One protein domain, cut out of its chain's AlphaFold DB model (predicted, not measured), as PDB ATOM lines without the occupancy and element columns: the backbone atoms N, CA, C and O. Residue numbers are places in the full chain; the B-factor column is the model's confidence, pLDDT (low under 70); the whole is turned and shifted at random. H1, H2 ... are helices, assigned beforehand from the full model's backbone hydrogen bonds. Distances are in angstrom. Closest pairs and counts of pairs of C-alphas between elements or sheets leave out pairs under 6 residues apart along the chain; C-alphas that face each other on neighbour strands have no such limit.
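What this domain is: This is residues 2 to 100 of the 212 residues of an uncharacterized protein of Acidimicrobiia bacterium (UniProt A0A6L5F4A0). Five helices pack in two layers, H1, H3 and H5 in one and H2 and H4 in the other, with a long loop, residues 16 to 36, at one end. H1 to H4 form an up-and-down bundle, each running against the one before; H5 packs on H3. The 99 printed residues are all helix in class and compact, radius of gyration of the C-alphas 13.1 A, spanning 36 by 32 by 20 A.

How they stand to each other: H1, residues 4 to 15, touches H2, residues 37 to 53, at a steep tilt of 41 degrees; their closest C-alphas, Ala 11 and Ala 46, are 4.2 A apart. H3, residues 56 to 68, touches H5, residues 87 to 97; their closest C-alphas, Leu 63 and Val 94, are 5.9 A apart. H4, residues 70 to 80, touches H2 and H3. Within hydrogen-bond range are every O i to N i+4 pair in H1, H2 and H5, 5 of 7 in H4, and 4 of 9 in H3, beside 7 of 10 O i to N i+3 pairs.

Where its parts are: C-alpha 4 begins H1 at (6.688, -48.700, 24.794); C-alpha 97 ends H5 at (-25.542, -46.337, 14.501). H2 is 24.7 A long.

The domain as a whole: The printed part has no cut. Residues 21 to 23 have pLDDT under 70.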
ATOM      1  N   VAL A   2      10.667 -47.779  30.504       73.12
ATOM      2  CA  VAL A   2       9.594 -48.775  30.326       73.12
ATOM      3  C   VAL A   2       9.402 -48.992  28.828       73.12
ATOM      4  O   VAL A   2       9.333 -48.010  28.090       73.12
ATOM      5  N   ASP A   3       9.357 -50.252  28.403       93.00
ATOM      6  CA  ASP A   3       9.178 -50.641  27.007       93.00
ATOM      7  C   ASP A   3       7.832 -50.113  26.478       93.00
ATOM      8  O   ASP A   3       6.772 -50.415  27.030       93.00
ATOM      9  N   VAL A   4       7.880 -49.279  25.434       95.19
ATOM     10  CA  VAL A   4       6.688 -48.700  24.794       95.19
ATOM     11  C   VAL A   4       5.751 -49.808  24.323       95.19
ATOM     12  O   VAL A   4       4.543 -49.701  24.530       95.19
ATOM     13  N   LYS A   5       6.315 -50.894  23.782       95.31
ATOM     14  CA  LYS A   5       5.566 -52.047  23.289       95.31
ATOM     15  C   LYS A   5       4.736 -52.683  24.403       95.31
ATOM     16  O   LYS A   5       3.531 -52.833  24.245       95.31
ATOM     17  N   ALA A   6       5.351 -52.933  25.560       95.69
ATOM     18  CA  ALA A   6       4.665 -53.512  26.713       95.69
ATOM     19  C   ALA A   6       3.492 -52.642  27.204       95.69
ATOM     20  O   ALA A   6       2.452 -53.165  27.591       95.69
ATOM     21  N   ARG A   7       3.619 -51.305  27.162       95.75
ATOM     22  CA  ARG A   7       2.519 -50.396  27.550       95.75
ATOM     23  C   ARG A   7       1.353 -50.436  26.567       95.75
ATOM     24  O   ARG A   7       0.206 -50.339  26.989       95.75
ATOM     25  N   VAL A   8       1.645 -50.524  25.270       96.69
ATOM     26  CA  VAL A   8       0.612 -50.645  24.232       96.69
ATOM     27  C   VAL A   8      -0.093 -51.993  24.347       96.69
ATOM     28  O   VAL A   8      -1.317 -52.029  24.325       96.69
ATOM     29  N   GLU A   9       0.654 -53.082  24.538       96.81
ATOM     30  CA  GLU A   9       0.093 -54.423  24.733       96.81
ATOM     31  C   GLU A   9      -0.831 -54.486  25.958       96.81
ATOM     32  O   GLU A   9      -1.939 -55.000  25.847       96.81
ATOM     33  N   ASP A  10      -0.439 -53.889  27.088       96.38
ATOM     34  CA  ASP A  10      -1.280 -53.785  28.291       96.38
ATOM     35  C   ASP A  10      -2.562 -52.962  28.050       96.38
ATOM     36  O   ASP A  10      -3.663 -53.342  28.467       96.38
ATOM     37  N   ALA A  11      -2.453 -51.854  27.309       96.25
ATOM     38  CA  ALA A  11      -3.607 -51.039  26.936       96.25
ATOM     39  C   ALA A  11      -4.580 -51.806  26.024       96.25
ATOM     40  O   ALA A  11      -5.790 -51.763  26.251       96.25
ATOM     41  N   LEU A  12      -4.069 -52.534  25.028       96.62
ATOM     42  CA  LEU A  12      -4.886 -53.373  24.148       96.62
ATOM     43  C   LEU A  12      -5.509 -54.539  24.911       96.62
ATOM     44  O   LEU A  12      -6.694 -54.801  24.742       96.62
ATOM     45  N   ALA A  13      -4.756 -55.196  25.794       95.94
ATOM     46  CA  ALA A  13      -5.280 -56.250  26.656       95.94
ATOM     47  C   ALA A  13      -6.429 -55.735  27.534       95.94
ATOM     48  O   ALA A  13      -7.432 -56.423  27.688       95.94
ATOM     49  N   THR A  14      -6.327 -54.505  28.049       95.44
ATOM     50  CA  THR A  14      -7.412 -53.858  28.801       95.44
ATOM     51  C   THR A  14      -8.661 -53.655  27.940       95.44
ATOM     52  O   THR A  14      -9.756 -53.974  28.391       95.44
ATOM     53  N   LEU A  15      -8.523 -53.155  26.706       95.19
ATOM     54  CA  LEU A  15      -9.675 -52.944  25.818       95.19
ATOM     55  C   LEU A  15     -10.270 -54.259  25.295       95.19
ATOM     56  O   LEU A  15     -11.481 -54.373  25.178       95.19
ATOM     57  N   ASN A  16      -9.456 -55.290  25.075       93.69
ATOM     58  CA  ASN A  16      -9.933 -56.611  24.656       93.69
ATOM     59  C   ASN A  16     -10.728 -57.345  25.751       93.69
ATOM     60  O   ASN A  16     -11.351 -58.368  25.474       93.69
ATOM     61  N   ARG A  17     -10.707 -56.849  26.996       92.62
ATOM     62  CA  ARG A  17     -11.559 -57.349  28.084       92.62
ATOM     63  C   ARG A  17     -12.974 -56.776  28.038       92.62
ATOM     64  O   ARG A  17     -13.809 -57.259  28.795       92.62
ATOM     65  N   LEU A  18     -13.247 -55.761  27.214       90.94
ATOM     66  CA  LEU A  18     -14.585 -55.191  27.088       90.94
ATOM     67  C   LEU A  18     -15.526 -56.242  26.488       90.94
ATOM     68  O   LEU A  18     -15.287 -56.746  25.393       90.94
ATOM     69  N   ALA A  19     -16.584 -56.586  27.215       81.94
ATOM     70  CA  ALA A  19     -17.625 -57.473  26.721       81.94
ATOM     71  C   ALA A  19     -18.766 -56.641  26.127       81.94
ATOM     72  O   ALA A  19     -19.340 -55.783  26.802       81.94
ATOM     73  N   GLU A  20     -19.101 -56.901  24.862       70.75
ATOM     74  CA  GLU A  20     -20.331 -56.386  24.263       70.75
ATOM     75  C   GLU A  20     -21.540 -57.163  24.812       70.75
ATOM     76  O   GLU A  20     -21.468 -58.356  25.110       70.75
ATOM     77  N   THR A  21     -22.656 -56.461  24.988       63.53
ATOM     78  CA  THR A  21     -23.863 -56.939  25.678       63.53
ATOM     79  C   THR A  21     -24.419 -58.278  25.191       63.53
ATOM     80  O   THR A  21     -24.494 -58.525  23.991       63.53
ATOM     81  N   GLY A  22     -24.984 -59.051  26.129       58.69
ATOM     82  CA  GLY A  22     -25.949 -60.125  25.845       58.69
ATOM     83  C   GLY A  22     -25.487 -61.550  26.164       58.69
ATOM     84  O   GLY A  22     -26.270 -62.481  25.985       58.69
ATOM     85  N   GLY A  23     -24.254 -61.722  26.647       64.00
ATOM     86  CA  GLY A  23     -23.700 -63.003  27.094       64.00
ATOM     87  C   GLY A  23     -23.422 -63.051  28.598       64.00
ATOM     88  O   GLY A  23     -23.427 -62.028  29.280       64.00
ATOM     89  N   GLU A  24     -23.175 -64.255  29.113       74.25
ATOM     90  CA  GLU A  24     -22.632 -64.460  30.457       74.25
ATOM     91  C   GLU A  24     -21.258 -63.775  30.535       74.25
ATOM     92  O   GLU A  24     -20.353 -64.115  29.768       74.25
ATOM     93  N   VAL A  25     -21.124 -62.762  31.400       75.25
ATOM     94  CA  VAL A  25     -19.862 -62.031  31.581       75.25
ATOM     95  C   VAL A  25     -18.833 -63.015  32.125       75.25
ATOM     96  O   VAL A  25     -18.975 -63.524  33.238       75.25
ATOM     97  N   VAL A  26     -17.804 -63.302  31.329       81.44
ATOM     98  CA  VAL A  26     -16.735 -64.217  31.733       81.44
ATOM     99  C   VAL A  26     -15.900 -63.543  32.821       81.44
ATOM    100  O   VAL A  26     -15.652 -62.338  32.767       81.44
ATOM    101  N   GLU A  27     -15.443 -64.320  33.806       80.94
ATOM    102  CA  GLU A  27     -14.570 -63.820  34.871       80.94
ATOM    103  C   GLU A  27     -13.381 -63.043  34.280       80.94
ATOM    104  O   GLU A  27     -12.631 -63.542  33.438       80.94
ATOM    105  N   GLY A  28     -13.231 -61.786  34.703       80.88
ATOM    106  CA  GLY A  28     -12.195 -60.884  34.212       80.88
ATOM    107  C   GLY A  28     -12.599 -59.996  33.031       80.88
ATOM    108  O   GLY A  28     -11.808 -59.129  32.675       80.88
ATOM    109  N   GLN A  29     -13.789 -60.115  32.443       89.12
ATOM    110  CA  GLN A  29     -14.278 -59.132  31.467       89.12
ATOM    111  C   GLN A  29     -14.787 -57.849  32.141       89.12
ATOM    112  O   GLN A  29     -15.157 -57.852  33.312       89.12
ATOM    113  N   ILE A  30     -14.766 -56.745  31.394       87.31
ATOM    114  CA  ILE A  30     -15.357 -55.464  31.787       87.31
ATOM    115  C   ILE A  30     -16.730 -55.383  31.120       87.31
ATOM    116  O   ILE A  30     -16.819 -55.295  29.892       87.31
ATOM    117  N   ASP A  31     -17.789 -55.423  31.924       92.12
ATOM    118  CA  ASP A  31     -19.159 -55.253  31.445       92.12
ATOM    119  C   ASP A  31     -19.447 -53.768  31.200       92.12
ATOM    120  O   ASP A  31     -19.544 -52.956  32.121       92.12
ATOM    121  N   LEU A  32     -19.605 -53.411  29.926       92.88
ATOM    122  CA  LEU A  32     -19.871 -52.038  29.512       92.88
ATOM    123  C   LEU A  32     -21.212 -51.496  30.040       92.88
ATOM    124  O   LEU A  32     -21.371 -50.282  30.156       92.88
ATOM    125  N   THR A  33     -22.169 -52.351  30.406       91.56
ATOM    126  CA  THR A  33     -23.464 -51.902  30.946       91.56
ATOM    127  C   THR A  33     -23.431 -51.542  32.424       91.56
ATOM    128  O   THR A  33     -24.338 -50.859  32.904       91.56
ATOM    129  N   SER A  34     -22.391 -51.968  33.142       92.12
ATOM    130  CA  SER A  34     -22.288 -51.837  34.596       92.12
ATOM    131  C   SER A  34     -20.928 -51.294  35.053       92.12
ATOM    132  O   SER A  34     -20.443 -51.633  36.128       92.12
ATOM    133  N   LEU A  35     -20.341 -50.389  34.257       93.88
ATOM    134  CA  LEU A  35     -19.028 -49.792  34.519       93.88
ATOM    135  C   LEU A  35     -18.939 -49.099  35.881       93.88
ATOM    136  O   LEU A  35     -19.654 -48.129  36.157       93.88
ATOM    137  N   ASP A  36     -17.964 -49.519  36.682       95.19
ATOM    138  CA  ASP A  36     -17.647 -48.866  37.942       95.19
ATOM    139  C   ASP A  36     -16.510 -47.828  37.815       95.19
ATOM    140  O   ASP A  36     -15.902 -47.593  36.763       95.19
ATOM    141  N   ALA A  37     -16.209 -47.146  38.922       96.44
ATOM    142  CA  ALA A  37     -15.167 -46.121  38.948       96.44
ATOM    143  C   ALA A  37     -13.750 -46.674  38.694       96.44
ATOM    144  O   ALA A  37     -12.845 -45.907  38.348       96.44
ATOM    145  N   GLU A  38     -13.508 -47.958  38.937       96.44
ATOM    146  CA  GLU A  38     -12.258 -48.634  38.619       96.44
ATOM    147  C   GLU A  38     -12.153 -48.953  37.128       96.44
ATOM    148  O   GLU A  38     -11.153 -48.568  36.515       96.44
ATOM    149  N   ASP A  39     -13.197 -49.507  36.518       96.00
ATOM    150  CA  ASP A  39     -13.260 -49.776  35.078       96.00
ATOM    151  C   ASP A  39     -13.020 -48.501  34.268       96.00
ATOM    152  O   ASP A  39     -12.150 -48.447  33.392       96.00
ATOM    153  N   PHE A  40     -13.692 -47.405  34.638       96.44
ATOM    154  CA  PHE A  40     -13.462 -46.099  34.020       96.44
ATOM    155  C   PHE A  40     -12.003 -45.638  34.131       96.44
ATOM    156  O   PHE A  40     -11.481 -44.998  33.212       96.44
ATOM    157  N   ARG A  41     -11.325 -45.916  35.254       97.44
ATOM    158  CA  ARG A  41      -9.908 -45.562  35.432       97.44
ATOM    159  C   ARG A  41      -9.017 -46.389  34.506       97.44
ATOM    160  O   ARG A  41      -8.116 -45.807  33.892       97.44
ATOM    161  N   TRP A  42      -9.270 -47.690  34.382       96.88
ATOM    162  CA  TRP A  42      -8.524 -48.590  33.500       96.88
ATOM    163  C   TRP A  42      -8.716 -48.231  32.026       96.88
ATOM    164  O   TRP A  42      -7.729 -47.977  31.333       96.88
ATOM    165  N   ILE A  43      -9.962 -48.065  31.578       97.94
ATOM    166  CA  ILE A  43     -10.291 -47.687  30.196       97.94
ATOM    167  C   ILE A  43      -9.652 -46.339  29.834       97.94
ATOM    168  O   ILE A  43      -8.969 -46.223  28.814       97.94
ATOM    169  N   ARG A  44      -9.777 -45.309  30.689       98.25
ATOM    170  CA  ARG A  44      -9.132 -44.006  30.431       98.25
ATOM    171  C   ARG A  44      -7.619 -44.124  30.306       98.25
ATOM    172  O   ARG A  44      -7.024 -43.426  29.485       98.25
ATOM    173  N   ARG A  45      -6.976 -44.943  31.145       98.19
ATOM    174  CA  ARG A  45      -5.523 -45.157  31.095       98.19
ATOM    175  C   ARG A  45      -5.117 -45.853  29.795       98.19
ATOM    176  O   ARG A  45      -4.141 -45.420  29.181       98.19
ATOM    177  N   ALA A  46      -5.876 -46.860  29.367       98.31
ATOM    178  CA  ALA A  46      -5.650 -47.563  28.111       98.31
ATOM    179  C   ALA A  46      -5.765 -46.608  26.910       98.31
ATOM    180  O   ALA A  46      -4.792 -46.441  26.177       98.31
ATOM    181  N   ILE A  47      -6.878 -45.871  26.776       98.50
ATOM    182  CA  ILE A  47      -7.082 -44.926  25.660       98.50
ATOM    183  C   ILE A  47      -6.010 -43.831  25.652       98.50
ATOM    184  O   ILE A  47      -5.460 -43.512  24.605       98.50
ATOM    185  N   ARG A  48      -5.652 -43.264  26.815       98.56
ATOM    186  CA  ARG A  48      -4.572 -42.261  26.895       98.56
ATOM    187  C   ARG A  48      -3.227 -42.815  26.444       98.56
ATOM    188  O   ARG A  48      -2.438 -42.071  25.870       98.56
ATOM    189  N   THR A  49      -2.963 -44.089  26.725       98.38
ATOM    190  CA  THR A  49      -1.744 -44.756  26.268       98.38
ATOM    191  C   THR A  49      -1.776 -44.905  24.753       98.38
ATOM    192  O   THR A  49      -0.857 -44.421  24.106       98.38
ATOM    193  N   LEU A  50      -2.855 -45.449  24.181       98.31
ATOM    194  CA  LEU A  50      -2.989 -45.599  22.726       98.31
ATOM    195  C   LEU A  50      -2.919 -44.258  21.989       98.31
ATOM    196  O   LEU A  50      -2.185 -44.147  21.017       98.31
ATOM    197  N   LYS A  51      -3.588 -43.221  22.508       98.19
ATOM    198  CA  LYS A  51      -3.494 -41.844  22.009       98.19
ATOM    199  C   LYS A  51      -2.062 -41.323  22.017       98.19
ATOM    200  O   LYS A  51      -1.601 -40.771  21.027       98.19
ATOM    201  N   ARG A  52      -1.353 -41.454  23.144       98.06
ATOM    202  CA  ARG A  52       0.016 -40.926  23.270       98.06
ATOM    203  C   ARG A  52       0.964 -41.571  22.264       98.06
ATOM    204  O   ARG A  52       1.858 -40.893  21.777       98.06
ATOM    205  N   GLU A  53       0.786 -42.862  22.004       97.75
ATOM    206  CA  GLU A  53       1.633 -43.604  21.071       97.75
ATOM    207  C   GLU A  53       1.081 -43.606  19.626       97.75
ATOM    208  O   GLU A  53       1.707 -44.204  18.759       97.75
ATOM    209  N   GLY A  54      -0.073 -42.973  19.354       97.19
ATOM    210  CA  GLY A  54      -0.709 -42.945  18.027       97.19
ATOM    211  C   GLY A  54      -1.063 -44.336  17.485       97.19
ATOM    212  O   GLY A  54      -0.892 -44.605  16.300       97.19
ATOM    213  N   HIS A  55      -1.479 -45.264  18.352       97.94
ATOM    214  CA  HIS A  55      -1.651 -46.670  17.977       97.94
ATOM    215  C   HIS A  55      -3.112 -47.001  17.605       97.94
ATOM    216  O   HIS A  55      -3.973 -46.891  18.480       97.94
ATOM    217  N   PRO A  56      -3.414 -47.513  16.390       97.94
ATOM    218  CA  PRO A  56      -4.788 -47.665  15.883       97.94
ATOM    219  C   PRO A  56      -5.565 -48.853  16.472       97.94
ATOM    220  O   PRO A  56      -6.776 -48.954  16.308       97.94
ATOM    221  N   GLY A  57      -4.905 -49.765  17.194       97.44
ATOM    222  CA  GLY A  57      -5.537 -50.983  17.729       97.44
ATOM    223  C   GLY A  57      -6.740 -50.763  18.669       97.44
ATOM    224  O   GLY A  57      -7.456 -51.713  18.959       97.44
ATOM    225  N   GLY A  58      -6.994 -49.533  19.131       96.88
ATOM    226  CA  GLY A  58      -8.187 -49.189  19.911       96.88
ATOM    227  C   GLY A  58      -9.433 -48.846  19.082       96.88
ATOM    228  O   GLY A  58     -10.508 -48.746  19.668       96.88
ATOM    229  N   LEU A  59      -9.317 -48.665  17.757       97.81
ATOM    230  CA  LEU A  59     -10.402 -48.161  16.897       97.81
ATOM    231  C   LEU A  59     -11.677 -49.014  16.975       97.81
ATOM    232  O   LEU A  59     -12.766 -48.466  17.129       97.81
ATOM    233  N   GLY A  60     -11.543 -50.345  16.983       96.62
ATOM    234  CA  GLY A  60     -12.686 -51.266  17.058       96.62
ATOM    235  C   GLY A  60     -13.537 -51.131  18.328       96.62
ATOM    236  O   GLY A  60     -14.701 -51.511  18.325       96.62
ATOM    237  N   ASN A  61     -12.997 -50.538  19.397       97.44
ATOM    238  CA  ASN A  61     -13.702 -50.364  20.671       97.44
ATOM    239  C   ASN A  61     -14.428 -49.013  20.777       97.44
ATOM    240  O   ASN A  61     -15.202 -48.800  21.709       97.44
ATOM    241  N   VAL A  62     -14.171 -48.074  19.859       97.62
ATOM    242  CA  VAL A  62     -14.682 -46.698  19.959       97.62
ATOM    243  C   VAL A  62     -16.206 -46.664  19.914       97.62
ATOM    244  O   VAL A  62     -16.808 -45.974  20.735       97.62
ATOM    245  N   LEU A  63     -16.831 -47.429  19.013       96.94
ATOM    246  CA  LEU A  63     -18.289 -47.480  18.883       96.94
ATOM    247  C   LEU A  63     -18.951 -47.920  20.197       96.94
ATOM    248  O   LEU A  63     -19.806 -47.211  20.726       96.94
ATOM    249  N   ALA A  64     -18.507 -49.050  20.755       95.94
ATOM    250  CA  ALA A  64     -19.030 -49.568  22.013       95.94
ATOM    251  C   ALA A  64     -18.814 -48.564  23.159       95.94
ATOM    252  O   ALA A  64     -19.740 -48.246  23.903       95.94
ATOM    253  N   LEU A  65     -17.621 -47.975  23.264       97.31
ATOM    254  CA  LEU A  65     -17.330 -46.988  24.304       97.31
ATOM    255  C   LEU A  65     -18.157 -45.699  24.159       97.31
ATOM    256  O   LEU A  65     -18.535 -45.119  25.173       97.31
ATOM    257  N   MET A  66     -18.489 -45.259  22.943       97.06
ATOM    258  CA  MET A  66     -19.391 -44.118  22.729       97.06
ATOM    259  C   MET A  66     -20.830 -44.420  23.170       97.06
ATOM    260  O   MET A  66     -21.504 -43.521  23.674       97.06
ATOM    261  N   ILE A  67     -21.290 -45.664  23.002       95.94
ATOM    262  CA  ILE A  67     -22.630 -46.109  23.412       95.94
ATOM    263  C   ILE A  67     -22.718 -46.224  24.938       95.94
ATOM    264  O   ILE A  67     -23.624 -45.668  25.555       95.94
ATOM    265  N   TYR A  68     -21.776 -46.942  25.549       95.94
ATOM    266  CA  TYR A  68     -21.887 -47.357  26.949       95.94
ATOM    267  C   TYR A  68     -21.143 -46.449  27.934       95.94
ATOM    268  O   TYR A  68     -21.489 -46.385  29.111       95.94
ATOM    269  N   ALA A  69     -20.136 -45.710  27.467       96.62
ATOM    270  CA  ALA A  69     -19.315 -44.837  28.294       96.62
ATOM    271  C   ALA A  69     -19.267 -43.406  27.727       96.62
ATOM    272  O   ALA A  69     -18.172 -42.879  27.497       96.62
ATOM    273  N   PRO A  70     -20.420 -42.722  27.550       97.19
ATOM    274  CA  PRO A  70     -20.486 -41.407  26.910       97.19
ATOM    275  C   PRO A  70     -19.538 -40.393  27.558       97.19
ATOM    276  O   PRO A  70     -18.874 -39.641  26.861       97.19
ATOM    277  N   ALA A  71     -19.329 -40.438  28.878       97.06
ATOM    278  CA  ALA A  71     -18.363 -39.578  29.574       97.06
ATOM    279  C   ALA A  71     -16.912 -39.633  29.024       97.06
ATOM    280  O   ALA A  71     -16.101 -38.763  29.348       97.06
ATOM    281  N   LEU A  72     -16.560 -40.635  28.209       98.06
ATOM    282  CA  LEU A  72     -15.262 -40.770  27.546       98.06
ATOM    283  C   LEU A  72     -15.180 -40.099  26.169       98.06
ATOM    284  O   LEU A  72     -14.078 -40.009  25.633       98.06
ATOM    285  N   THR A  73     -16.281 -39.592  25.608       98.38
ATOM    286  CA  THR A  73     -16.328 -39.016  24.254       98.38
ATOM    287  C   THR A  73     -15.216 -37.993  23.946       98.38
ATOM    288  O   THR A  73     -14.567 -38.170  22.919       98.38
ATOM    289  N   PRO A  74     -14.866 -37.013  24.809       98.50
ATOM    290  CA  PRO A  74     -13.758 -36.088  24.552       98.50
ATOM    291  C   PRO A  74     -12.411 -36.796  24.408       98.50
ATOM    292  O   PRO A  74     -11.571 -36.419  23.595       98.50
ATOM    293  N   LEU A  75     -12.184 -37.825  25.230       98.56
ATOM    294  CA  LEU A  75     -10.947 -38.596  25.206       98.56
ATOM    295  C   LEU A  75     -10.875 -39.472  23.953       98.56
ATOM    296  O   LEU A  75      -9.794 -39.604  23.388       98.56
ATOM    297  N   LEU A  76     -12.006 -40.044  23.532       98.56
ATOM    298  CA  LEU A  76     -12.119 -40.830  22.306       98.56
ATOM    299  C   LEU A  76     -11.937 -39.955  21.063       98.56
ATOM    300  O   LEU A  76     -11.149 -40.315  20.199       98.56
ATOM    301  N   ALA A  77     -12.575 -38.783  21.003       98.38
ATOM    302  CA  ALA A  77     -12.385 -37.826  19.913       98.38
ATOM    303  C   ALA A  77     -10.911 -37.421  19.793       98.38
ATOM    304  O   ALA A  77     -10.299 -37.569  18.742       98.38
ATOM    305  N   ALA A  78     -10.287 -37.054  20.915       98.38
ATOM    306  CA  ALA A  78      -8.878 -36.690  20.918       98.38
ATOM    307  C   ALA A  78      -7.926 -37.881  20.678       98.38
ATOM    308  O   ALA A  78      -6.739 -37.661  20.460       98.38
ATOM    309  N   TYR A  79      -8.394 -39.127  20.801       98.50
ATOM    310  CA  TYR A  79      -7.664 -40.317  20.358       98.50
ATOM    311  C   TYR A  79      -7.775 -40.471  18.839       98.50
ATOM    312  O   TYR A  79      -6.744 -40.616  18.193       98.50
ATOM    313  N   LEU A  80      -8.976 -40.347  18.271       98.38
ATOM    314  CA  LEU A  80      -9.206 -40.405  16.823       98.38
ATOM    315  C   LEU A  80      -8.391 -39.347  16.062       98.38
ATOM    316  O   LEU A  80      -7.812 -39.667  15.031       98.38
ATOM    317  N   GLU A  81      -8.229 -38.142  16.622       97.75
ATOM    318  CA  GLU A  81      -7.326 -37.107  16.077       97.75
ATOM    319  C   GLU A  81      -5.870 -37.586  15.910       97.75
ATOM    320  O   GLU A  81      -5.146 -37.094  15.050       97.75
ATOM    321  N   THR A  82      -5.412 -38.537  16.736       97.94
ATOM    322  CA  THR A  82      -4.033 -39.061  16.692       97.94
ATOM    323  C   THR A  82      -3.858 -40.283  15.795       97.94
ATOM    324  O   THR A  82      -2.724 -40.693  15.561       97.94
ATOM    325  N   VAL A  83      -4.955 -40.872  15.313       97.31
ATOM    326  CA  VAL A  83      -4.959 -42.066  14.454       97.31
ATOM    327  C   VAL A  83      -5.883 -41.844  13.249       97.31
ATOM    328  O   VAL A  83      -6.920 -42.492  13.148       97.31
ATOM    329  N   PRO A  84      -5.542 -40.908  12.341       93.75
ATOM    330  CA  PRO A  84      -6.425 -40.521  11.238       93.75
ATOM    331  C   PRO A  84      -6.750 -41.691  10.298       93.75
ATOM    332  O   PRO A  84      -7.866 -41.779   9.788       93.75
ATOM    333  N   ASP A  85      -5.812 -42.629  10.128       94.19
ATOM    334  CA  ASP A  85      -6.008 -43.844   9.340       94.19
ATOM    335  C   ASP A  85      -7.091 -44.734   9.982       94.19
ATOM    336  O   ASP A  85      -6.870 -45.377  11.011       94.19
ATOM    337  N   GLY A  86      -8.279 -44.761   9.370       93.31
ATOM    338  CA  GLY A  86      -9.450 -45.505   9.849       93.31
ATOM    339  C   GLY A  86     -10.355 -44.735  10.819       93.31
ATOM    340  O   GLY A  86     -11.389 -45.263  11.229       93.31
ATOM    341  N   ALA A  87     -10.021 -43.490  11.182       96.19
ATOM    342  CA  ALA A  87     -10.907 -42.657  11.999       96.19
ATOM    343  C   ALA A  87     -12.214 -42.316  11.266       96.19
ATOM    344  O   ALA A  87     -13.267 -42.323  11.900       96.19
ATOM    345  N   ALA A  88     -12.151 -42.066   9.953       95.12
ATOM    346  CA  ALA A  88     -13.315 -41.752   9.120       95.12
ATOM    347  C   ALA A  88     -14.385 -42.856   9.195       95.12
ATOM    348  O   ALA A  88     -15.492 -42.594   9.656       95.12
ATOM    349  N   ASP A  89     -14.010 -44.107   8.900       95.69
ATOM    350  CA  ASP A  89     -14.916 -45.266   8.945       95.69
ATOM    351  C   ASP A  89     -15.586 -45.436  10.320       95.69
ATOM    352  O   ASP A  89     -16.769 -45.776  10.433       95.69
ATOM    353  N   VAL A  90     -14.828 -45.198  11.398       96.94
ATOM    354  CA  VAL A  90     -15.349 -45.263  12.770       96.94
ATOM    355  C   VAL A  90     -16.350 -44.140  13.027       96.94
ATOM    356  O   VAL A  90     -17.393 -44.392  13.630       96.94
ATOM    357  N   ILE A  91     -16.054 -42.915  12.593       96.88
ATOM    358  CA  ILE A  91     -16.936 -41.756  12.769       96.88
ATOM    359  C   ILE A  91     -18.236 -41.952  11.990       96.88
ATOM    360  O   ILE A  91     -19.302 -41.767  12.576       96.88
ATOM    361  N   ASP A  92     -18.160 -42.402  10.738       96.44
ATOM    362  CA  ASP A  92     -19.333 -42.711   9.916       96.44
ATOM    363  C   ASP A  92     -20.204 -43.768  10.596       96.44
ATOM    364  O   ASP A  92     -21.397 -43.559  10.827       96.44
ATOM    365  N   THR A  93     -19.583 -44.856  11.060       96.88
ATOM    366  CA  THR A  93     -20.285 -45.910  11.803       96.88
ATOM    367  C   THR A  93     -20.965 -45.367  13.065       96.88
ATOM    368  O   THR A  93     -22.085 -45.768  13.391       96.88
ATOM    369  N   VAL A  94     -20.309 -44.469  13.808       97.50
ATOM    370  CA  VAL A  94     -20.878 -43.857  15.018       97.50
ATOM    371  C   VAL A  94     -22.070 -42.967  14.670       97.50
ATOM    372  O   VAL A  94     -23.110 -43.076  15.319       97.50
ATOM    373  N   ILE A  95     -21.939 -42.117  13.652       96.50
ATOM    374  CA  ILE A  95     -22.991 -41.205  13.194       96.50
ATOM    375  C   ILE A  95     -24.236 -41.979  12.738       96.50
ATOM    376  O   ILE A  95     -25.357 -41.582  13.059       96.50
ATOM    377  N   GLU A  96     -24.048 -43.100  12.042       96.38
ATOM    378  CA  GLU A  96     -25.144 -43.926  11.537       96.38
ATOM    379  C   GLU A  96     -25.829 -44.765  12.622       96.38
ATOM    380  O   GLU A  96     -27.040 -44.992  12.565       96.38
ATOM    381  N   ARG A  97     -25.066 -45.273  13.598       96.19
ATOM    382  CA  ARG A  97     -25.542 -46.337  14.501       96.19
ATOM    383  C   ARG A  97     -25.797 -45.890  15.934       96.19
ATOM    384  O   ARG A  97     -26.433 -46.639  16.677       96.19
ATOM    385  N   VAL A  98     -25.313 -44.720  16.349       96.25
ATOM    386  CA  VAL A  98     -25.406 -44.265  17.743       96.25
ATOM    387  C   VAL A  98     -26.382 -43.104  17.875       96.25
ATOM    388  O   VAL A  98     -26.285 -42.086  17.193       96.25
ATOM    389  N   SER A  99     -27.308 -43.220  18.829       95.75
ATOM    390  CA  SER A  99     -28.108 -42.078  19.274       95.75
ATOM    391  C   SER A  99     -27.261 -41.206  20.203       95.75
ATOM    392  O   SER A  99     -27.113 -41.493  21.388       95.75
ATOM    393  N   LEU A 100     -26.641 -40.177  19.634       96.94
ATOM    394  CA  LEU A 100     -25.723 -39.290  20.343       96.94
ATOM    395  C   LEU A 100     -26.488 -38.215  21.119       96.94
ATOM    396  O   LEU A 100     -27.392 -37.577  20.578       96.94
TER     397      LEU A 100